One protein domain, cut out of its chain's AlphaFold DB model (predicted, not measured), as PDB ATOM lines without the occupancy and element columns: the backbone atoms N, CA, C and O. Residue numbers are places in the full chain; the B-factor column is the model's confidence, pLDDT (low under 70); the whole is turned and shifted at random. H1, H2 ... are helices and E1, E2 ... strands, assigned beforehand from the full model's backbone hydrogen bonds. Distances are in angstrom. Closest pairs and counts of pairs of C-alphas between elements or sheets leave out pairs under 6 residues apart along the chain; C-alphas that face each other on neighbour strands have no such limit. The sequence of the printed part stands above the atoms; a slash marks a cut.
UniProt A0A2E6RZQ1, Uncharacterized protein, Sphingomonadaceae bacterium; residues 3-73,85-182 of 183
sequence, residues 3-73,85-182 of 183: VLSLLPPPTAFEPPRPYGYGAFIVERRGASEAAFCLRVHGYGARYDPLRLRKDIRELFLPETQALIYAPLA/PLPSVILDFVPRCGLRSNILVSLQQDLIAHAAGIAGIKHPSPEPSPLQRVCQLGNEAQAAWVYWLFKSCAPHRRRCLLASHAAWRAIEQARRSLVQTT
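Overview. This is residues 3 to 73 and 85 to 182 of the 183 residues of an uncharacterized protein of Sphingomonadaceae bacterium (UniProt A0A2E6RZQ1). A twisted five-stranded sheet stands between helices: H5 crosses one face slantwise, with H3 packed on H5, and the short H1 covers part of the other face. The long H6 folds back from H5 over the edge strand E3, and residues 173 to 182, of which 173 to 181 belong to H6, stick out. The printed part has 169 residues with six named helices and five named strands, in the order E1 E2 E3 H1 E4 H2 E5 H3 H4 H5 H6. The sheet, E3 E2 E1 E4 E5, is mixed, and so is the class, helices and strands. The whole is compact, with a radius of gyration of the C-alphas of 16.1 A and spans of 49 by 43 by 31 A.

Arrangement. E1, residues 3 to 7, E2, 19 to 28, and E3, 34 to 43, form a meander, each strand the antiparallel neighbour of the one before, in two hairpins; N 22 and O 5, 2.9 A, and N 23 and O 39, 2.8 A, are within hydrogen-bond range. E4, residues 65 to 71, is parallel to E1, with N 4 and O 67 at 2.8 A, and to E5, residues 101 to 107, with N 68 and O 103 at 2.8 A. H5, residues 137 to 152, is on the sheet at a height of 6.2 A; its closest C-alphas to E2 are those of Gly 138 and Gly 22, 4.2 A. H3, residues 109 to 118, touches H5 about perpendicular, at 81 degrees, closest at the C-alphas of Ala 116 and Ala 143, 4.6 A. H6, residues 155 to 181, lies over E3 on the same face as H5. H5 and H6 form a helical hairpin at a shallow tilt of 13 degrees; residues 146 to 150 and 158 to 162 alone only just touch, with 3 pairs of C-alphas within 8 A, the closest Leu 149 and Arg 158, 6.1 A. H4, residues 130 to 134, lies over E2 on that face. H1, residues 49 to 57, is on the opposite face, height 9.5 A, giving three layers, helices on both faces. E3, H1 and E4 form a split strand-helix-strand unit, with E2 and E1 between its strands, and a right-handed crossover. H2, residues 88 to 91, only grazes the sheet. Every O i to N i+4 pair is within hydrogen-bond range in H1, H3, H4, H5 and H6; H2 is too short for one.

Along the chain. E1 begins at C-alpha 3, (111.350, 74.965, 64.793). E2 is 29.9 A long, E3 29.7 A, H5 22.1 A and H6 39.3 A, ending at C-alpha 181, (89.774, 79.928, 86.230).

Size, cuts and confidence. The C-alphas farthest apart, Phe 13 and Ala 31, are 49.9 A apart. Residues 74 to 84 are not printed; C-alphas 73 and 85 are 12.5 A apart across the cut. The links E1 to E2 and H3 to H4 are long. pLDDT is under 70 at residues 73, 85 to 86, 97, 124 to 126 and 180 to 182.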
ATOM      1  N   VAL A   3     110.674  73.679  64.620       94.44
ATOM      2  CA  VAL A   3     111.350  74.965  64.793       94.44
ATOM      3  C   VAL A   3     111.819  75.089  66.224       94.44
ATOM      4  O   VAL A   3     111.003  75.007  67.135       94.44
ATOM      5  N   LEU A   4     113.118  75.279  66.419       93.44
ATOM      6  CA  LEU A   4     113.757  75.272  67.725       93.44
ATOM      7  C   LEU A   4     114.319  76.659  68.045       93.44
ATOM      8  O   LEU A   4     115.199  77.140  67.334       93.44
ATOM      9  N   SER A   5     113.845  77.266  69.135       92.62
ATOM     10  CA  SER A   5     114.572  78.321  69.847       92.62
ATOM     11  C   SER A   5     115.261  77.720  71.067       92.62
ATOM     12  O   SER A   5     114.642  76.969  71.828       92.62
ATOM     13  N   LEU A   6     116.534  78.057  71.258       90.94
ATOM     14  CA  LEU A   6     117.362  77.530  72.334       90.94
ATOM     15  C   LEU A   6     117.945  78.663  73.183       90.94
ATOM     16  O   LEU A   6     118.546  79.616  72.676       90.94
ATOM     17  N   LEU A   7     117.830  78.504  74.498       90.44
ATOM     18  CA  LEU A   7     118.683  79.169  75.469       90.44
ATOM     19  C   LEU A   7     119.653  78.110  76.010       90.44
ATOM     20  O   LEU A   7     119.220  77.259  76.790       90.44
ATOM     21  N   PRO A   8     120.922  78.103  75.567       88.94
ATOM     22  CA  PRO A   8     121.872  77.078  75.977       88.94
ATOM     23  C   PRO A   8     122.203  77.180  77.476       88.94
ATOM     24  O   PRO A   8     122.097  78.269  78.053       88.94
ATOM     25  N   PRO A   9     122.612  76.064  78.107       88.56
ATOM     26  CA  PRO A   9     123.104  76.070  79.479       88.56
ATOM     27  C   PRO A   9     124.376  76.928  79.592       88.56
ATOM     28  O   PRO A   9     125.121  77.036  78.611       88.56
ATOM     29  N   PRO A  10     124.636  77.541  80.763       85.44
ATOM     30  CA  PRO A  10     125.873  78.282  80.986       85.44
ATOM     31  C   PRO A  10     127.093  77.369  80.840       85.44
ATOM     32  O   PRO A  10     127.056  76.192  81.208       85.44
ATOM     33  N   THR A  11     128.181  77.917  80.303       83.75
ATOM     34  CA  THR A  11     129.482  77.233  80.292       83.75
ATOM     35  C   THR A  11     130.072  77.158  81.706       83.75
ATOM     36  O   THR A  11     129.618  77.853  82.612       83.75
ATOM     37  N   ALA A  12     131.100  76.326  81.917       78.69
ATOM     38  CA  ALA A  12     131.690  76.098  83.246       78.69
ATOM     39  C   ALA A  12     132.204  77.375  83.948       78.69
ATOM     40  O   ALA A  12     132.315  77.395  85.169       78.69
ATOM     41  N   PHE A  13     132.502  78.429  83.181       82.25
ATOM     42  CA  PHE A  13     133.011  79.710  83.681       82.25
ATOM     43  C   PHE A  13     131.940  80.811  83.743       82.25
ATOM     44  O   PHE A  13     132.232  81.932  84.153       82.25
ATOM     45  N   GLU A  14     130.705  80.518  83.331       83.44
ATOM     46  CA  GLU A  14     129.584  81.456  83.392       83.44
ATOM     47  C   GLU A  14     128.808  81.322  84.710       83.44
ATOM     48  O   GLU A  14     128.706  80.230  85.275       83.44
ATOM     49  N   PRO A  15     128.193  82.415  85.196       86.38
ATOM     50  CA  PRO A  15     127.323  82.341  86.357       86.38
ATOM     51  C   PRO A  15     126.121  81.418  86.089       86.38
ATOM     52  O   PRO A  15     125.573  81.402  84.978       86.38
ATOM     53  N   PRO A  16     125.660  80.677  87.113       88.25
ATOM     54  CA  PRO A  16     124.530  79.770  86.978       88.25
ATOM     55  C   PRO A  16     123.270  80.564  86.610       88.25
ATOM     56  O   PRO A  16     122.864  81.487  87.316       88.25
ATOM     57  N   ARG A  17     122.626  80.189  85.501       89.44
ATOM     58  CA  ARG A  17     121.422  80.842  84.966       89.44
ATOM     59  C   ARG A  17     120.447  79.811  84.403       89.44
ATOM     60  O   ARG A  17     120.894  78.761  83.941       89.44
ATOM     61  N   PRO A  18     119.130  80.080  84.436       91.94
ATOM     62  CA  PRO A  18     118.158  79.187  83.824       91.94
ATOM     63  C   PRO A  18     118.390  79.102  82.313       91.94
ATOM     64  O   PRO A  18     118.828  80.063  81.676       91.94
ATOM     65  N   TYR A  19     118.078  77.940  81.755       92.38
ATOM     66  CA  TYR A  19     118.252  77.616  80.341       92.38
ATOM     67  C   TYR A  19     117.063  76.787  79.852       92.38
ATOM     68  O   TYR A  19     116.202  76.417  80.647       92.38
ATOM     69  N   GLY A  20     116.948  76.510  78.556       93.94
ATOM     70  CA  GLY A  20     115.783  75.782  78.055       93.94
ATOM     71  C   GLY A  20     115.605  75.826  76.553       93.94
ATOM     72  O   GLY A  20     116.440  76.360  75.823       93.94
ATOM     73  N   TYR A  21     114.479  75.288  76.096       94.00
ATOM     74  CA  TYR A  21     114.105  75.305  74.688       94.00
ATOM     75  C   TYR A  21     112.617  75.582  74.478       94.00
ATOM     76  O   TYR A  21     111.763  75.307  75.324       94.00
ATOM     77  N   GLY A  22     112.316  76.105  73.295       95.31
ATOM     78  CA  GLY A  22     110.978  76.199  72.738       95.31
ATOM     79  C   GLY A  22     110.972  75.530  71.376       95.31
ATOM     80  O   GLY A  22     111.746  75.900  70.498       95.31
ATOM     81  N   ALA A  23     110.110  74.539  71.207       96.06
ATOM     82  CA  ALA A  23     109.947  73.782  69.982       96.06
ATOM     83  C   ALA A  23     108.534  73.975  69.434       96.06
ATOM     84  O   ALA A  23     107.552  73.547  70.043       96.06
ATOM     85  N   PHE A  24     108.440  74.615  68.274       96.81
ATOM     86  CA  PHE A  24     107.204  74.731  67.518       96.81
ATOM     87  C   PHE A  24     107.192  73.693  66.396       96.81
ATOM     88  O   PHE A  24     108.020  73.720  65.486       96.81
ATOM     89  N   ILE A  25     106.270  72.745  66.491       95.94
ATOM     90  CA  ILE A  25     106.180  71.577  65.624       95.94
ATOM     91  C   ILE A  25     105.008  71.789  64.671       95.94
ATOM     92  O   ILE A  25     103.877  72.020  65.099       95.94
ATOM     93  N   VAL A  26     105.296  71.706  63.376       94.62
ATOM     94  CA  VAL A  26     104.321  71.822  62.291       94.62
ATOM     95  C   VAL A  26     104.305  70.517  61.513       94.62
ATOM     96  O   VAL A  26     105.253  70.201  60.788       94.62
ATOM     97  N   GLU A  27     103.237  69.751  61.664       92.50
ATOM     98  CA  GLU A  27     103.055  68.463  61.000       92.50
ATOM     99  C   GLU A  27     102.083  68.603  59.844       92.50
ATOM    100  O   GLU A  27     101.034  69.229  59.971       92.50
ATOM    101  N   ARG A  28     102.402  67.974  58.715       87.38
ATOM    102  CA  ARG A  28     101.450  67.837  57.616       87.38
ATOM    103  C   ARG A  28     100.549  66.640  57.909       87.38
ATOM    104  O   ARG A  28     101.059  65.532  58.028       87.38
ATOM    105  N   ARG A  29      99.236  66.858  57.997       83.19
ATOM    106  CA  ARG A  29      98.237  65.791  58.212       83.19
ATOM    107  C   ARG A  29      97.541  65.356  56.919       83.19
ATOM    108  O   ARG A  29      97.083  64.226  56.834       83.19
ATOM    109  N   GLY A  30      97.565  66.199  55.884       76.88
ATOM    110  CA  GLY A  30      96.936  65.921  54.591       76.88
ATOM    111  C   GLY A  30      97.394  66.868  53.480       76.88
ATOM    112  O   GLY A  30      98.415  67.554  53.598       76.88
ATOM    113  N   ALA A  31      96.648  66.916  52.371       72.19
ATOM    114  CA  ALA A  31      96.988  67.759  51.220       72.19
ATOM    115  C   ALA A  31      97.064  69.254  51.588       72.19
ATOM    116  O   ALA A  31      98.005  69.927  51.162       72.19
ATOM    117  N   SER A  32      96.148  69.707  52.450       73.44
ATOM    118  CA  SER A  32      96.001  71.104  52.886       73.44
ATOM    119  C   SER A  32      95.859  71.250  54.406       73.44
ATOM    120  O   SER A  32      95.442  72.296  54.890       73.44
ATOM    121  N   GLU A  33      96.207  70.208  55.162       83.31
ATOM    122  CA  GLU A  33      96.044  70.183  56.613       83.31
ATOM    123  C   GLU A  33      97.393  70.228  57.320       83.31
ATOM    124  O   GLU A  33      98.311  69.456  57.010       83.31
ATOM    125  N   ALA A  34      97.482  71.123  58.300       89.25
ATOM    126  CA  ALA A  34      98.622  71.253  59.187       89.25
ATOM    127  C   ALA A  34      98.160  71.152  60.642       89.25
ATOM    128  O   ALA A  34      97.207  71.819  61.043       89.25
ATOM    129  N   ALA A  35      98.858  70.337  61.426       93.50
ATOM    130  CA  ALA A  35      98.738  70.326  62.873       93.50
ATOM    131  C   ALA A  35      99.896  71.116  63.482       93.50
ATOM    132  O   ALA A  35     101.036  71.042  63.014       93.50
ATOM    133  N   PHE A  36      99.588  71.861  64.538       95.75
ATOM    134  CA  PHE A  36     100.553  72.673  65.264       95.75
ATOM    135  C   PHE A  36     100.653  72.178  66.701       95.75
ATOM    136  O   PHE A  36      99.646  71.910  67.357       95.75
ATOM    137  N   CYS A  37     101.878  72.071  67.199       95.50
ATOM    138  CA  CYS A  37     102.156  71.733  68.585       95.50
ATOM    139  C   CYS A  37     103.281  72.628  69.099       95.50
ATOM    140  O   CYS A  37     104.224  72.945  68.376       95.50
ATOM    141  N   LEU A  38     103.181  73.042  70.359       95.62
ATOM    142  CA  LEU A  38     104.208  73.827  71.021       95.62
ATOM    143  C   LEU A  38     104.676  73.087  72.267       95.62
ATOM    144  O   LEU A  38     103.887  72.834  73.173       95.62
ATOM    145  N   ARG A  39     105.971  72.784  72.320       95.25
ATOM    146  CA  ARG A  39     106.638  72.235  73.502       95.25
ATOM    147  C   ARG A  39     107.626  73.265  74.018       95.25
ATOM    148  O   ARG A  39     108.465  73.742  73.263       95.25
ATOM    149  N   VAL A  40     107.519  73.629  75.287       94.50
ATOM    150  CA  VAL A  40     108.441  74.569  75.932       94.50
ATOM    151  C   VAL A  40     108.902  73.938  77.226       94.50
ATOM    152  O   VAL A  40     108.073  73.440  77.986       94.50
ATOM    153  N   HIS A  41     110.205  73.970  77.471       94.25
ATOM    154  CA  HIS A  41     110.764  73.503  78.727       94.25
ATOM    155  C   HIS A  41     111.887  74.427  79.189       94.25
ATOM    156  O   HIS A  41     112.780  74.781  78.415       94.25
ATOM    157  N   GLY A  42     111.822  74.810  80.461       93.06
ATOM    158  CA  GLY A  42     112.839  75.589  81.148       93.06
ATOM    159  C   GLY A  42     113.452  74.769  82.270       93.06
ATOM    160  O   GLY A  42     112.739  74.114  83.023       93.06
ATOM    161  N   TYR A  43     114.768  74.834  82.392       92.06
ATOM    162  CA  TYR A  43     115.544  74.167  83.420       92.06
ATOM    163  C   TYR A  43     116.099  75.204  84.394       92.06
ATOM    164  O   TYR A  43     116.496  76.311  84.012       92.06
ATOM    165  N   GLY A  44     116.131  74.832  85.673       89.62
ATOM    166  CA  GLY A  44     116.766  75.636  86.710       89.62
ATOM    167  C   GLY A  44     118.280  75.739  86.507       89.62
ATOM    168  O   GLY A  44     118.901  74.903  85.858       89.62
ATOM    169  N   ALA A  45     118.892  76.747  87.124       85.50
ATOM    170  CA  ALA A  45     120.296  77.107  86.917       85.50
ATOM    171  C   ALA A  45     121.338  76.023  87.274       85.50
ATOM    172  O   ALA A  45     122.491  76.137  86.874       85.50
ATOM    173  N   ARG A  46     120.949  74.991  88.033       82.81
ATOM    174  CA  ARG A  46     121.808  73.862  88.443       82.81
ATOM    175  C   ARG A  46     121.284  72.505  87.972       82.81
ATOM    176  O   ARG A  46     121.691  71.472  88.492       82.81
ATOM    177  N   TYR A  47     120.320  72.510  87.058       87.94
ATOM    178  CA  TYR A  47     119.794  71.273  86.504       87.94
ATOM    179  C   TYR A  47     120.825  70.634  85.562       87.94
ATOM    180  O   TYR A  47     121.723  71.318  85.073       87.94
ATOM    181  N   ASP A  48     120.715  69.327  85.322       87.88
ATOM    182  CA  ASP A  48     121.640  68.603  84.447       87.88
ATOM    183  C   ASP A  48     121.448  69.019  82.968       87.88
ATOM    184  O   ASP A  48     120.361  68.811  82.406       87.88
ATOM    185  N   PRO A  49     122.474  69.577  82.292       86.44
ATOM    186  CA  PRO A  49     122.410  69.930  80.874       86.44
ATOM    187  C   PRO A  49     122.144  68.746  79.932       86.44
ATOM    188  O   PRO A  49     121.627  68.940  78.829       86.44
ATOM    189  N   LEU A  50     122.465  67.511  80.339       87.81
ATOM    190  CA  LEU A  50     122.225  66.322  79.515       87.81
ATOM    191  C   LEU A  50     120.731  66.050  79.313       87.81
ATOM    192  O   LEU A  50     120.344  65.519  78.270       87.81
ATOM    193  N   ARG A  51     119.884  66.467  80.262       88.62
ATOM    194  CA  ARG A  51     118.421  66.358  80.150       88.62
ATOM    195  C   ARG A  51     117.881  67.200  79.003       88.62
ATOM    196  O   ARG A  51     117.175  66.664  78.159       88.62
ATOM    197  N   LEU A  52     118.328  68.453  78.885       90.31
ATOM    198  CA  LEU A  52     118.005  69.320  77.744       90.31
ATOM    199  C   LEU A  52     118.356  68.646  76.416       90.31
ATOM    200  O   LEU A  52     117.563  68.646  75.477       90.31
ATOM    201  N   ARG A  53     119.543  68.039  76.337       87.75
ATOM    202  CA  ARG A  53     119.985  67.355  75.120       87.75
ATOM    203  C   ARG A  53     119.115  66.147  74.787       87.75
ATOM    204  O   ARG A  53     118.839  65.916  73.612       87.75
ATOM    205  N   LYS A  54     118.706  65.374  75.794       90.25
ATOM    206  CA  LYS A  54     117.811  64.228  75.616       90.25
ATOM    207  C   LYS A  54     116.439  64.684  75.117       90.25
ATOM    208  O   LYS A  54     116.003  64.216  74.071       90.25
ATOM    209  N   ASP A  55     115.837  65.654  75.795       91.56
ATOM    210  CA  ASP A  55     114.490  66.135  75.488       91.56
ATOM    211  C   ASP A  55     114.425  66.765  74.090       91.56
ATOM    212  O   ASP A  55     113.467  66.543  73.352       91.56
ATOM    213  N   ILE A  56     115.472  67.490  73.674       90.62
ATOM    214  CA  ILE A  56     115.575  68.032  72.312       90.62
ATOM    215  C   ILE A  56     115.716  66.916  71.273       90.62
ATOM    216  O   ILE A  56     115.077  66.986  70.225       90.62
ATOM    217  N   ARG A  57     116.536  65.888  71.530       89.06
ATOM    218  CA  ARG A  57     116.716  64.764  70.591       89.06
ATOM    219  C   ARG A  57     115.407  64.028  70.325       89.06
ATOM    220  O   ARG A  57     115.155  63.675  69.181       89.06
ATOM    221  N   GLU A  58     114.568  63.858  71.344       90.56
ATOM    222  CA  GLU A  58     113.256  63.204  71.226       90.56
ATOM    223  C   GLU A  58     112.259  63.974  70.341       90.56
ATOM    224  O   GLU A  58     111.244  63.419  69.925       90.56
ATOM    225  N   LEU A  59     112.530  65.242  70.018       90.25
ATOM    226  CA  LEU A  59     111.700  66.025  69.096       90.25
ATOM    227  C   LEU A  59     111.941  65.676  67.627       90.25
ATOM    228  O   LEU A  59     111.132  66.048  66.776       90.25
ATOM    229  N   PHE A  60     113.075  65.051  67.314       89.31
ATOM    230  CA  PHE A  60     113.544  64.892  65.949       89.31
ATOM    231  C   PHE A  60     113.447  63.442  65.489       89.31
ATOM    232  O   PHE A  60     114.007  62.534  66.095       89.31
ATOM    233  N   LEU A  61     112.783  63.259  64.353       87.62
ATOM    234  CA  LEU A  61     112.708  62.000  63.613       87.62
ATOM    235  C   LEU A  61     113.478  62.111  62.282       87.62
ATOM    236  O   LEU A  61     113.633  63.235  61.790       87.62
ATOM    237  N   PRO A  62     113.910  60.998  61.658       85.06
ATOM    238  CA  PRO A  62     114.616  60.985  60.369       85.06
ATOM    239  C   PRO A  62     114.006  61.862  59.268       85.06
ATOM    240  O   PRO A  62     114.706  62.558  58.537       85.06
ATOM    241  N   GLU A  63     112.685  61.890  59.178       86.38
ATOM    242  CA  GLU A  63     111.900  62.650  58.208       86.38
ATOM    243  C   GLU A  63     111.741  64.140  58.561       86.38
ATOM    244  O   GLU A  63     111.162  64.924  57.796       86.38
ATOM    245  N   THR A  64     112.260  64.561  59.715       88.50
ATOM    246  CA  THR A  64     112.073  65.908  60.243       88.50
ATOM    247  C   THR A  64     112.913  66.919  59.479       88.50
ATOM    248  O   THR A  64     114.129  66.803  59.349       88.50
ATOM    249  N   GLN A  65     112.245  67.970  59.012       91.19
ATOM    250  CA  GLN A  65     112.883  69.224  58.631       91.19
ATOM    251  C   GLN A  65     113.051  70.084  59.884       91.19
ATOM    252  O   GLN A  65     112.048  70.433  60.514       91.19
ATOM    253  N   ALA A  66     114.288  70.416  60.243       90.88
ATOM    254  CA  ALA A  66     114.607  71.254  61.391       90.88
ATOM    255  C   ALA A  66     114.869  72.702  60.958       90.88
ATOM    256  O   ALA A  66     115.555  72.942  59.965       90.88
ATOM    257  N   LEU A  67     114.337  73.662  61.713       91.44
ATOM    258  CA  LEU A  67     114.660  75.084  61.616       91.44
ATOM    259  C   LEU A  67     115.193  75.547  62.970       91.44
ATOM    260  O   LEU A  67     114.449  75.560  63.946       91.44
ATOM    261  N   ILE A  68     116.464  75.922  63.046       89.75
ATOM    262  CA  ILE A  68     117.099  76.328  64.304       89.75
ATOM    263  C   ILE A  68     117.303  77.826  64.291       89.75
ATOM    264  O   ILE A  68     118.017  78.365  63.441       89.75
ATOM    265  N   TYR A  69     116.661  78.476  65.252       87.25
ATOM    266  CA  TYR A  69     116.777  79.897  65.490       87.25
ATOM    267  C   TYR A  69     117.915  80.179  66.470       87.25
ATOM    268  O   TYR A  69     117.973  79.601  67.559       87.25
ATOM    269  N   ALA A  70     118.785  81.113  66.097       82.19
ATOM    270  CA  ALA A  70     119.732  81.731  67.010       82.19
ATOM    271  C   ALA A  70     119.581  83.258  66.978       82.19
ATOM    272  O   ALA A  70     119.577  83.847  65.890       82.19
ATOM    273  N   PRO A  71     119.478  83.916  68.145       77.19
ATOM    274  CA  PRO A  71     119.479  85.369  68.190       77.19
ATOM    275  C   PRO A  71     120.855  85.895  67.776       77.19
ATOM    276  O   PRO A  71     121.887  85.410  68.245       77.19
ATOM    277  N   LEU A  72     120.869  86.897  66.901       74.00
ATOM    278  CA  LEU A  72     122.075  87.637  66.555       74.00
ATOM    279  C   LEU A  72     122.254  88.801  67.535       74.00
ATOM    280  O   LEU A  72     121.300  89.536  67.791       74.00
ATOM    281  N   ALA A  73     123.465  88.980  68.069       63.19
ATOM    282  CA  ALA A  73     123.775  90.123  68.925       63.19
ATOM    283  C   ALA A  73     123.546  91.442  68.164       63.19
ATOM    284  O   ALA A  73     123.971  91.581  67.013       63.19
ATOM    285  N   PRO A  85     128.367  82.076  61.628       62.66
ATOM    286  CA  PRO A  85     128.302  80.701  62.074       62.66
ATOM    287  C   PRO A  85     127.484  80.654  63.360       62.66
ATOM    288  O   PRO A  85     127.596  81.536  64.214       62.66
ATOM    289  N   LEU A  86     126.631  79.637  63.484       66.00
ATOM    290  CA  LEU A  86     125.920  79.424  64.734       66.00
ATOM    291  C   LEU A  86     126.933  79.257  65.872       66.00
ATOM    292  O   LEU A  86     127.956  78.596  65.670       66.00
ATOM    293  N   PRO A  87     126.642  79.797  67.069       70.19
ATOM    294  CA  PRO A  87     127.417  79.483  68.257       70.19
ATOM    295  C   PRO A  87     127.563  77.965  68.394       70.19
ATOM    296  O   PRO A  87     126.564  77.241  68.340       70.19
ATOM    297  N   SER A  88     128.797  77.485  68.567       71.81
ATOM    298  CA  SER A  88     129.121  76.053  68.681       71.81
ATOM    299  C   SER A  88     128.250  75.346  69.718       71.81
ATOM    300  O   SER A  88     127.750  74.255  69.463       71.81
ATOM    301  N   VAL A  89     127.961  76.037  70.825       76.25
ATOM    302  CA  VAL A  89     127.087  75.551  71.895       76.25
ATOM    303  C   VAL A  89     125.695  75.155  71.398       76.25
ATOM    304  O   VAL A  89     125.143  74.180  71.883       76.25
ATOM    305  N   ILE A  90     125.119  75.844  70.405       76.38
ATOM    306  CA  ILE A  90     123.795  75.508  69.855       76.38
ATOM    307  C   ILE A  90     123.874  74.234  69.004       76.38
ATOM    308  O   ILE A  90     122.971  73.397  69.047       76.38
ATOM    309  N   LEU A  91     124.973  74.057  68.264       75.00
ATOM    310  CA  LEU A  91     125.185  72.899  67.390       75.00
ATOM    311  C   LEU A  91     125.322  71.580  68.163       75.00
ATOM    312  O   LEU A  91     125.099  70.516  67.587       75.00
ATOM    313  N   ASP A  92     125.652  71.622  69.454       81.00
ATOM    314  CA  ASP A  92     125.779  70.417  70.283       81.00
ATOM    315  C   ASP A  92     124.429  69.805  70.688       81.00
ATOM    316  O   ASP A  92     124.341  68.592  70.954       81.00
ATOM    317  N   PHE A  93     123.366  70.617  70.678       77.81
ATOM    318  CA  PHE A  93     121.994  70.199  70.983       77.81
ATOM    319  C   PHE A  93     121.204  69.774  69.743       77.81
ATOM    320  O   PHE A  93     120.159  69.143  69.866       77.81
ATOM    321  N   VAL A  94     121.711  70.075  68.551       75.69
ATOM    322  CA  VAL A  94     121.048  69.779  67.282       75.69
ATOM    323  C   VAL A  94     121.564  68.453  66.717       75.69
ATOM    324  O   VAL A  94     122.779  68.270  66.606       75.69
ATOM    325  N   PRO A  95     120.685  67.521  66.302       74.69
ATOM    326  CA  PRO A  95     121.113  66.327  65.581       74.69
ATOM    327  C   PRO A  95     121.873  66.694  64.297       74.69
ATOM    328  O   PRO A  95     121.368  67.419  63.442       74.69
ATOM    329  N   ARG A  96     123.109  66.196  64.162       72.81
ATOM    330  CA  ARG A  96     123.966  66.458  62.988       72.81
ATOM    331  C   ARG A  96     123.641  65.554  61.794       72.81
ATOM    332  O   ARG A  96     123.977  65.891  60.666       72.81
ATOM    333  N   CYS A  97     123.000  64.419  62.046       68.69
ATOM    334  CA  CYS A  97     122.602  63.423  61.056       68.69
ATOM    335  C   CYS A  97     121.204  62.884  61.391       68.69
ATOM    336  O   CYS A  97     120.696  63.119  62.488       68.69
ATOM    337  N   GLY A  98     120.581  62.180  60.440       74.69
ATOM    338  CA  GLY A  98     119.243  61.616  60.635       74.69
ATOM    339  C   GLY A  98     118.141  62.676  60.641       74.69
ATOM    340  O   GLY A  98     117.208  62.575  61.421       74.69
ATOM    341  N   LEU A  99     118.271  63.709  59.806       83.75
ATOM    342  CA  LEU A  99     117.223  64.691  59.532       83.75
ATOM    343  C   LEU A  99     117.048  64.806  58.020       83.75
ATOM    344  O   LEU A  99     118.031  64.754  57.280       83.75
ATOM    345  N   ARG A 100     115.819  65.054  57.565       86.69
ATOM    346  CA  ARG A 100     115.530  65.303  56.147       86.69
ATOM    347  C   ARG A 100     116.244  66.556  55.653       86.69
ATOM    348  O   ARG A 100     116.749  66.588  54.535       86.69
ATOM    349  N   SER A 101     116.232  67.606  56.465       85.44
ATOM    350  CA  SER A 101     116.988  68.826  56.212       85.44
ATOM    351  C   SER A 101     117.164  69.631  57.489       85.44
ATOM    352  O   SER A 101     116.343  69.574  58.406       85.44
ATOM    353  N   ASN A 102     118.250  70.397  57.529       86.00
ATOM    354  CA  ASN A 102     118.586  71.262  58.643       86.00
ATOM    355  C   ASN A 102     118.768  72.697  58.136       86.00
ATOM    356  O   ASN A 102     119.634  72.959  57.301       86.00
ATOM    357  N   ILE A 103     117.920  73.611  58.604       86.50
ATOM    358  CA  ILE A 103     117.917  75.022  58.223       86.50
ATOM    359  C   ILE A 103     118.338  75.839  59.438       86.50
ATOM    360  O   ILE A 103     117.662  75.854  60.463       86.50
ATOM    361  N   LEU A 104     119.449  76.553  59.305       84.25
ATOM    362  CA  LEU A 104     119.989  77.403  60.359       84.25
ATOM    363  C   LEU A 104     119.647  78.853  60.042       84.25
ATOM    364  O   LEU A 104     119.915  79.327  58.936       84.25
ATOM    365  N   VAL A 105     119.042  79.547  61.003       81.12
ATOM    366  CA  VAL A 105     118.586  80.923  60.825       81.12
ATOM    367  C   VAL A 105     119.035  81.772  62.011       81.12
ATOM    368  O   VAL A 105     118.534  81.640  63.127       81.12
ATOM    369  N   SER A 106     119.977  82.671  61.734       81.50
ATOM    370  CA  SER A 106     120.413  83.718  62.657       81.50
ATOM    371  C   SER A 106     119.653  85.002  62.333       81.50
ATOM    372  O   SER A 106     119.791  85.514  61.219       81.50
ATOM    373  N   LEU A 107     118.837  85.511  63.261       79.44
ATOM    374  CA  LEU A 107     118.043  86.732  63.039       79.44
ATOM    375  C   LEU A 107     118.353  87.792  64.080       79.44
ATOM    376  O   LEU A 107     118.606  87.492  65.244       79.44
ATOM    377  N   GLN A 108     118.279  89.039  63.630       79.31
ATOM    378  CA  GLN A 108     118.260  90.200  64.504       79.31
ATOM    379  C   GLN A 108     116.913  90.308  65.235       79.31
ATOM    380  O   GLN A 108     115.881  89.812  64.764       79.31
ATOM    381  N   GLN A 109     116.944  90.969  66.393       80.12
ATOM    382  CA  GLN A 109     115.797  91.100  67.291       80.12
ATOM    383  C   GLN A 109     114.617  91.868  66.658       80.12
ATOM    384  O   GLN A 109     113.455  91.615  66.963       80.12
ATOM    385  N   ASP A 110     114.888  92.783  65.732       82.62
ATOM    386  CA  ASP A 110     113.871  93.527  64.987       82.62
ATOM    387  C   ASP A 110     113.112  92.635  63.989       82.62
ATOM    388  O   ASP A 110     111.885  92.697  63.903       82.62
ATOM    389  N   LEU A 111     113.815  91.749  63.276       86.06
ATOM    390  CA  LEU A 111     113.208  90.820  62.320       86.06
ATOM    391  C   LEU A 111     112.317  89.788  63.014       86.06
ATOM    392  O   LEU A 111     111.233  89.474  62.513       86.06
ATOM    393  N   ILE A 112     112.758  89.266  64.162       87.19
ATOM    394  CA  ILE A 112     111.944  88.338  64.951       87.19
ATOM    395  C   ILE A 112     110.738  89.061  65.566       87.19
ATOM    396  O   ILE A 112     109.637  88.516  65.529       87.19
ATOM    397  N   ALA A 113     110.895  90.308  66.026       87.12
ATOM    398  CA  ALA A 113     109.789  91.124  66.522       87.12
ATOM    399  C   ALA A 113     108.762  91.428  65.421       87.12
ATOM    400  O   ALA A 113     107.559  91.300  65.645       87.12
ATOM    401  N   HIS A 114     109.213  91.745  64.205       89.38
ATOM    402  CA  HIS A 114     108.329  91.951  63.060       89.38
ATOM    403  C   HIS A 114     107.560  90.670  62.697       89.38
ATOM    404  O   HIS A 114     106.344  90.701  62.506       89.38
ATOM    405  N   ALA A 115     108.238  89.517  62.651       91.88
ATOM    406  CA  ALA A 115     107.586  88.231  62.403       91.88
ATOM    407  C   ALA A 115     106.593  87.850  63.518       91.88
ATOM    408  O   ALA A 115     105.506  87.346  63.228       91.88
ATOM    409  N   ALA A 116     106.927  88.140  64.779       91.06
ATOM    410  CA  ALA A 116     106.029  87.974  65.918       91.06
ATOM    411  C   ALA A 116     104.782  88.866  65.790       91.06
ATOM    412  O   ALA A 116     103.670  88.389  66.021       91.06
ATOM    413  N   GLY A 117     104.951  90.118  65.353       90.62
ATOM    414  CA  GLY A 117     103.856  91.053  65.098       90.62
ATOM    415  C   GLY A 117     102.869  90.534  64.050       90.62
ATOM    416  O   GLY A 117     101.667  90.521  64.301       90.62
ATOM    417  N   ILE A 118     103.369  90.002  62.927       90.94
ATOM    418  CA  ILE A 118     102.529  89.355  61.899       90.94
ATOM    419  C   ILE A 118     101.722  88.189  62.489       90.94
ATOM    420  O   ILE A 118     100.576  87.960  62.108       90.94
ATOM    421  N   ALA A 119     102.320  87.448  63.417       88.50
ATOM    422  CA  ALA A 119     101.728  86.281  64.055       88.50
ATOM    423  C   ALA A 119     100.808  86.617  65.251       88.50
ATOM    424  O   ALA A 119     100.306  85.700  65.905       88.50
ATOM    425  N   GLY A 120     100.627  87.900  65.592       89.06
ATOM    426  CA  GLY A 120      99.870  88.326  66.776       89.06
ATOM    427  C   GLY A 120     100.509  87.887  68.102       89.06
ATOM    428  O   GLY A 120      99.819  87.675  69.102       89.06
ATOM    429  N   ILE A 121     101.829  87.693  68.119       89.94
ATOM    430  CA  ILE A 121     102.584  87.221  69.279       89.94
ATOM    431  C   ILE A 121     103.180  88.425  70.003       89.94
ATOM    432  O   ILE A 121     103.900  89.225  69.411       89.94
ATOM    433  N   LYS A 122     102.918  88.534  71.311       82.12
ATOM    434  CA  LYS A 122     103.565  89.546  72.152       82.12
ATOM    435  C   LYS A 122     105.057  89.248  72.243       82.12
ATOM    436  O   LYS A 122     105.443  88.216  72.792       82.12
ATOM    437  N   HIS A 123     105.869  90.155  71.721       70.50
ATOM    438  CA  HIS A 123     107.315  90.093  71.855       70.50
ATOM    439  C   HIS A 123     107.743  90.795  73.161       70.50
ATOM    440  O   HIS A 123     107.228  91.875  73.455       70.50
ATOM    441  N   PRO A 124     108.628  90.195  73.976       62.41
ATOM    442  CA  PRO A 124     109.128  90.802  75.211       62.41
ATOM    443  C   PRO A 124     110.088  91.975  74.938       62.41
ATOM    444  O   PRO A 124     110.406  92.285  73.789       62.41
ATOM    445  N   SER A 125     110.549  92.599  76.030       66.12
ATOM    446  CA  SER A 125     111.562  93.667  76.068       66.12
ATOM    447  C   SER A 125     112.750  93.406  75.118       66.12
ATOM    448  O   SER A 125     113.126  92.242  74.950       66.12
ATOM    449  N   PRO A 126     113.372  94.454  74.531       66.62
ATOM    450  CA  PRO A 126     114.556  94.325  73.673       66.62
ATOM    451  C   PRO A 126     115.691  93.508  74.306       66.62
ATOM    452  O   PRO A 126     116.367  92.764  73.601       66.62
ATOM    453  N   GLU A 127     115.831  93.581  75.633       73.44
ATOM    454  CA  GLU A 127     116.831  92.859  76.423       73.44
ATOM    455  C   GLU A 127     116.148  92.048  77.537       73.44
ATOM    456  O   GLU A 127     115.976  92.531  78.660       73.44
ATOM    457  N   PRO A 128     115.676  90.823  77.244       78.69
ATOM    458  CA  PRO A 128     115.020  89.999  78.247       78.69
ATOM    459  C   PRO A 128     116.048  89.399  79.211       78.69
ATOM    460  O   PRO A 128     117.087  88.879  78.794       78.69
ATOM    461  N   SER A 129     115.723  89.371  80.506       85.50
ATOM    462  CA  SER A 129     116.499  88.584  81.471       85.50
ATOM    463  C   SER A 129     116.470  87.089  81.102       85.50
ATOM    464  O   SER A 129     115.528  86.645  80.435       85.50
ATOM    465  N   PRO A 130     117.434  86.256  81.546       83.44
ATOM    466  CA  PRO A 130     117.432  84.824  81.231       83.44
ATOM    467  C   PRO A 130     116.112  84.128  81.589       83.44
ATOM    468  O   PRO A 130     115.597  83.332  80.808       83.44
ATOM    469  N   LEU A 131     115.517  84.489  82.730       86.88
ATOM    470  CA  LEU A 131     114.226  83.957  83.163       86.88
ATOM    471  C   LEU A 131     113.080  84.407  82.245       86.88
ATOM    472  O   LEU A 131     112.250  83.591  81.847       86.88
ATOM    473  N   GLN A 132     113.053  85.688  81.862       87.38
ATOM    474  CA  GLN A 132     112.074  86.196  80.897       87.38
ATOM    475  C   GLN A 132     112.221  85.500  79.546       87.38
ATOM    476  O   GLN A 132     111.216  85.153  78.929       87.38
ATOM    477  N   ARG A 133     113.456  85.254  79.104       87.38
ATOM    478  CA  ARG A 133     113.728  84.585  77.836       87.38
ATOM    479  C   ARG A 133     113.239  83.141  77.836       87.38
ATOM    480  O   ARG A 133     112.597  82.751  76.868       87.38
ATOM    481  N   VAL A 134     113.435  82.376  78.917       89.94
ATOM    482  CA  VAL A 134     112.888  81.007  79.045       89.94
ATOM    483  C   VAL A 134     111.377  80.976  78.791       89.94
ATOM    484  O   VAL A 134     110.898  80.141  78.024       89.94
ATOM    485  N   CYS A 135     110.629  81.931  79.347       88.81
ATOM    486  CA  CYS A 135     109.182  82.045  79.132       88.81
ATOM    487  C   CYS A 135     108.794  82.393  77.680       88.81
ATOM    488  O   CYS A 135     107.626  82.274  77.307       88.81
ATOM    489  N   GLN A 136     109.748  82.836  76.862       89.94
ATOM    490  CA  GLN A 136     109.530  83.382  75.523       89.94
ATOM    491  C   GLN A 136     110.048  82.473  74.411       89.94
ATOM    492  O   GLN A 136     109.673  82.662  73.258       89.94
ATOM    493  N   LEU A 137     110.808  81.424  74.738       91.94
ATOM    494  CA  LEU A 137     111.368  80.490  73.754       91.94
ATOM    495  C   LEU A 137     110.308  79.907  72.809       91.94
ATOM    496  O   LEU A 137     110.544  79.756  71.611       91.94
ATOM    497  N   GLY A 138     109.107  79.620  73.320       93.12
ATOM    498  CA  GLY A 138     108.004  79.142  72.486       93.12
ATOM    499  C   GLY A 138     107.440  80.194  71.521       93.12
ATOM    500  O   GLY A 138     106.988  79.853  70.427       93.12
ATOM    501  N   ASN A 139     107.467  81.470  71.907       92.69
ATOM    502  CA  ASN A 139     107.067  82.589  71.054       92.69
ATOM    503  C   ASN A 139     108.142  82.878  69.997       92.69
ATOM    504  O   ASN A 139     107.806  83.063  68.830       92.69
ATOM    505  N   GLU A 140     109.419  82.828  70.381       92.44
ATOM    506  CA  GLU A 140     110.560  82.952  69.468       92.44
ATOM    507  C   GLU A 140     110.529  81.865  68.382       92.44
ATOM    508  O   GLU A 140     110.645  82.174  67.198       92.44
ATOM    509  N   ALA A 141     110.288  80.602  68.752       94.31
ATOM    510  CA  ALA A 141     110.191  79.500  67.791       94.31
ATOM    511  C   ALA A 141     109.054  79.705  66.768       94.31
ATOM    512  O   ALA A 141     109.229  79.466  65.573       94.31
ATOM    513  N   GLN A 142     107.896  80.200  67.209       95.25
ATOM    514  CA  GLN A 142     106.786  80.532  66.308       95.25
ATOM    515  C   GLN A 142     107.113  81.724  65.399       95.25
ATOM    516  O   GLN A 142     106.828  81.683  64.204       95.25
ATOM    517  N   ALA A 143     107.733  82.776  65.932       93.88
ATOM    518  CA  ALA A 143     108.130  83.931  65.135       93.88
ATOM    519  C   ALA A 143     109.181  83.550  64.076       93.88
ATOM    520  O   ALA A 143     109.072  83.960  62.919       93.88
ATOM    521  N   ALA A 144     110.138  82.685  64.422       93.44
ATOM    522  CA  ALA A 144     111.118  82.153  63.480       93.44
ATOM    523  C   ALA A 144     110.454  81.317  62.371       93.44
ATOM    524  O   ALA A 144     110.824  81.432  61.200       93.44
ATOM    525  N   TRP A 145     109.426  80.528  62.710       95.25
ATOM    526  CA  TRP A 145     108.611  79.826  61.716       95.25
ATOM    527  C   TRP A 145     107.917  80.793  60.752       95.25
ATOM    528  O   TRP A 145     107.972  80.594  59.538       95.25
ATOM    529  N   VAL A 146     107.307  81.862  61.270       94.81
ATOM    530  CA  VAL A 146     106.650  82.876  60.436       94.81
ATOM    531  C   VAL A 146     107.653  83.573  59.526       94.81
ATOM    532  O   VAL A 146     107.400  83.687  58.328       94.81
ATOM    533  N   TYR A 147     108.826  83.952  60.032       93.25
ATOM    534  CA  TYR A 147     109.897  84.479  59.187       93.25
ATOM    535  C   TYR A 147     110.237  83.512  58.039       93.25
ATOM    536  O   TYR A 147     110.282  83.908  56.869       93.25
ATOM    537  N   TRP A 148     110.410  82.225  58.353       93.00
ATOM    538  CA  TRP A 148     110.704  81.197  57.358       93.00
ATOM    539  C   TRP A 148     109.583  81.028  56.322       93.00
ATOM    540  O   TRP A 148     109.889  80.892  55.134       93.00
ATOM    541  N   LEU A 149     108.306  81.105  56.721       93.19
ATOM    542  CA  LEU A 149     107.172  81.070  55.789       93.19
ATOM    543  C   LEU A 149     107.262  82.187  54.750       93.19
ATOM    544  O   LEU A 149     107.045  81.946  53.564       93.19
ATOM    545  N   PHE A 150     107.587  83.408  55.177       91.75
ATOM    546  CA  PHE A 150     107.711  84.544  54.262       91.75
ATOM    547  C   PHE A 150     108.908  84.417  53.321       91.75
ATOM    548  O   PHE A 150     108.845  84.926  52.205       91.75
ATOM    549  N   LYS A 151     109.975  83.735  53.749       90.38
ATOM    550  CA  LYS A 151     111.156  83.483  52.916       90.38
ATOM    551  C   LYS A 151     110.991  82.317  51.945       90.38
ATOM    552  O   LYS A 151     111.571  82.367  50.867       90.38
ATOM    553  N   SER A 152     110.232  81.288  52.319       88.38
ATOM    554  CA  SER A 152     110.313  79.977  51.654       88.38
ATOM    555  C   SER A 152     109.000  79.496  51.034       88.38
ATOM    556  O   SER A 152     109.011  78.535  50.271       88.38
ATOM    557  N   CYS A 153     107.854  80.104  51.362       88.19
ATOM    558  CA  CYS A 153     106.541  79.644  50.900       88.19
ATOM    559  C   CYS A 153     105.874  80.626  49.931       88.19
ATOM    560  O   CYS A 153     105.925  81.843  50.100       88.19
ATOM    561  N   ALA A 154     105.158  80.073  48.946       90.81
ATOM    562  CA  ALA A 154     104.340  80.854  48.024       90.81
ATOM    563  C   ALA A 154     103.218  81.620  48.765       90.81
ATOM    564  O   ALA A 154     102.680  81.108  49.757       90.81
ATOM    565  N   PRO A 155     102.792  82.802  48.270       91.38
ATOM    566  CA  PRO A 155     101.848  83.671  48.978       91.38
ATOM    567  C   PRO A 155     100.526  83.005  49.383       91.38
ATOM    568  O   PRO A 155     100.034  83.261  50.481       91.38
ATOM    569  N   HIS A 156      99.965  82.135  48.535       87.88
ATOM    570  CA  HIS A 156      98.703  81.445  48.819       87.88
ATOM    571  C   HIS A 156      98.840  80.457  49.990       87.88
ATOM    572  O   HIS A 156      98.069  80.534  50.942       87.88
ATOM    573  N   ARG A 157      99.881  79.608  49.995       88.31
ATOM    574  CA  ARG A 157     100.143  78.660  51.099       88.31
ATOM    575  C   ARG A 157     100.438  79.383  52.404       88.31
ATOM    576  O   ARG A 157      99.958  78.977  53.455       88.31
ATOM    577  N   ARG A 158     101.204  80.475  52.324       91.75
ATOM    578  CA  ARG A 158     101.524  81.322  53.475       91.75
ATOM    579  C   ARG A 158     100.257  81.853  54.145       91.75
ATOM    580  O   ARG A 158     100.144  81.748  55.357       91.75
ATOM    581  N   ARG A 159      99.307  82.399  53.374       91.00
ATOM    582  CA  ARG A 159      98.040  82.920  53.920       91.00
ATOM    583  C   ARG A 159      97.245  81.831  54.642       91.00
ATOM    584  O   ARG A 159      96.829  82.057  55.771       91.00
ATOM    585  N   CYS A 160      97.101  80.652  54.032       91.00
ATOM    586  CA  CYS A 160      96.402  79.526  54.656       91.00
ATOM    587  C   CYS A 160      97.078  79.087  55.964       91.00
ATOM    588  O   CYS A 160      96.414  78.993  56.988       91.00
ATOM    589  N   LEU A 161      98.401  78.892  55.955       92.25
ATOM    590  CA  LEU A 161      99.147  78.464  57.144       92.25
ATOM    591  C   LEU A 161      99.096  79.494  58.277       92.25
ATOM    592  O   LEU A 161      98.966  79.102  59.434       92.25
ATOM    593  N   LEU A 162      99.163  80.791  57.962       93.56
ATOM    594  CA  LEU A 162      99.021  81.855  58.960       93.56
ATOM    595  C   LEU A 162      97.613  81.888  59.560       93.56
ATOM    596  O   LEU A 162      97.482  82.029  60.771       93.56
ATOM    597  N   ALA A 163      96.569  81.714  58.745       92.50
ATOM    598  CA  ALA A 163      95.197  81.644  59.244       92.50
ATOM    599  C   ALA A 163      94.992  80.431  60.169       92.50
ATOM    600  O   ALA A 163      94.440  80.570  61.260       92.50
ATOM    601  N   SER A 164      95.498  79.254  59.782       93.19
ATOM    602  CA  SER A 164      95.435  78.051  60.621       93.19
ATOM    603  C   SER A 164      96.239  78.204  61.916       93.19
ATOM    604  O   SER A 164      95.782  77.774  62.973       93.19
ATOM    605  N   HIS A 165      97.410  78.847  61.863       94.81
ATOM    606  CA  HIS A 165      98.216  79.149  63.049       94.81
ATOM    607  C   HIS A 165      97.505  80.125  63.993       94.81
ATOM    608  O   HIS A 165      97.484  79.883  65.199       94.81
ATOM    609  N   ALA A 166      96.871  81.173  63.462       94.19
ATOM    610  CA  ALA A 166      96.093  82.123  64.253       94.19
ATOM    611  C   ALA A 166      94.909  81.439  64.960       94.19
ATOM    612  O   ALA A 166      94.719  81.628  66.163       94.19
ATOM    613  N   ALA A 167      94.166  80.588  64.245       94.06
ATOM    614  CA  ALA A 167      93.071  79.806  64.819       94.06
ATOM    615  C   ALA A 167      93.565  78.849  65.917       94.06
ATOM    616  O   ALA A 167      93.021  78.833  67.022       94.06
ATOM    617  N   TRP A 168      94.641  78.100  65.652       95.19
ATOM    618  CA  TRP A 168      95.264  77.223  66.644       95.19
ATOM    619  C   TRP A 168      95.701  77.994  67.896       95.19
ATOM    620  O   TRP A 168      95.428  77.566  69.016       95.19
ATOM    621  N   ARG A 169      96.320  79.167  67.725       93.81
ATOM    622  CA  ARG A 169      96.735  80.021  68.842       93.81
ATOM    623  C   ARG A 169      95.563  80.485  69.697       93.81
ATOM    624  O   ARG A 169      95.691  80.477  70.919       93.81
ATOM    625  N   ALA A 170      94.456  80.890  69.078       93.00
ATOM    626  CA  ALA A 170      93.260  81.308  69.802       93.00
ATOM    627  C   ALA A 170      92.703  80.158  70.660       93.00
ATOM    628  O   ALA A 170      92.390  80.356  71.833       93.00
ATOM    629  N   ILE A 171      92.676  78.938  70.111       93.69
ATOM    630  CA  ILE A 171      92.265  77.728  70.838       93.69
ATOM    631  C   ILE A 171      93.213  77.444  72.012       93.69
ATOM    632  O   ILE A 171      92.759  77.199  73.128       93.69
ATOM    633  N   GLU A 172      94.526  77.506  71.797       91.56
ATOM    634  CA  GLU A 172      95.521  77.289  72.855       91.56
ATOM    635  C   GLU A 172      95.450  78.346  73.963       91.56
ATOM    636  O   GLU A 172      95.593  78.026  75.144       91.56
ATOM    637  N   GLN A 173      95.200  79.606  73.609       89.12
ATOM    638  CA  GLN A 173      94.975  80.670  74.586       89.12
ATOM    639  C   GLN A 173      93.718  80.402  75.414       89.12
ATOM    640  O   GLN A 173      93.795  80.456  76.639       89.12
ATOM    641  N   ALA A 174      92.606  80.036  74.773       91.31
ATOM    642  CA  ALA A 174      91.369  79.691  75.469       91.31
ATOM    643  C   ALA A 174      91.560  78.503  76.429       91.31
ATOM    644  O   ALA A 174      91.141  78.572  77.584       91.31
ATOM    645  N   ARG A 175      92.272  77.449  75.998       89.69
ATOM    646  CA  ARG A 175      92.628  76.300  76.855       89.69
ATOM    647  C   ARG A 175      93.416  76.726  78.092       89.69
ATOM    648  O   ARG A 175      93.130  76.255  79.186       89.69
ATOM    649  N   ARG A 176      94.394  77.625  77.940       85.00
ATOM    650  CA  ARG A 176      95.199  78.124  79.068       85.00
ATOM    651  C   ARG A 176      94.386  78.980  80.031       85.00
ATOM    652  O   ARG A 176      94.582  78.857  81.235       85.00
ATOM    653  N   SER A 177      93.482  79.814  79.519       80.94
ATOM    654  CA  SER A 177      92.597  80.633  80.349       80.94
ATOM    655  C   SER A 177      91.655  79.772  81.191       80.94
ATOM    656  O   SER A 177      91.543  80.012  82.385       80.94
ATOM    657  N   LEU A 178      91.065  78.720  80.616       74.69
ATOM    658  CA  LEU A 178      90.185  77.784  81.338       74.69
ATOM    659  C   LEU A 178      90.876  77.104  82.533       74.69
ATOM    660  O   LEU A 178      90.269  76.938  83.590       74.69
ATOM    661  N   VAL A 179      92.153  76.743  82.382       74.38
ATOM    662  CA  VAL A 179      92.964  76.132  83.451       74.38
ATOM    663  C   VAL A 179      93.267  77.121  84.586       74.38
ATOM    664  O   VAL A 179      93.506  76.706  85.716       74.38
ATOM    665  N   GLN A 180      93.267  78.427  84.309       61.66
ATOM    666  CA  GLN A 180      93.498  79.456  85.324       61.66
ATOM    667  C   GLN A 180      92.238  79.780  86.128       61.66
ATOM    668  O   GLN A 180      92.358  80.094  87.302       61.66
ATOM    669  N   THR A 181      91.047  79.670  85.535       60.66
ATOM    670  CA  THR A 181      89.774  79.928  86.230       60.66
ATOM    671  C   THR A 181      89.330  78.787  87.150       60.66
ATOM    672  O   THR A 181      88.405  78.961  87.932       60.66
ATOM    673  N   THR A 182      89.942  77.608  87.028       57.84
ATOM    674  CA  THR A 182      89.623  76.401  87.816       57.84
ATOM    675  C   THR A 182      90.584  76.159  88.987       57.84
ATOM    676  O   THR A 182      90.499  75.117  89.634       57.84
TER     677      THR A 182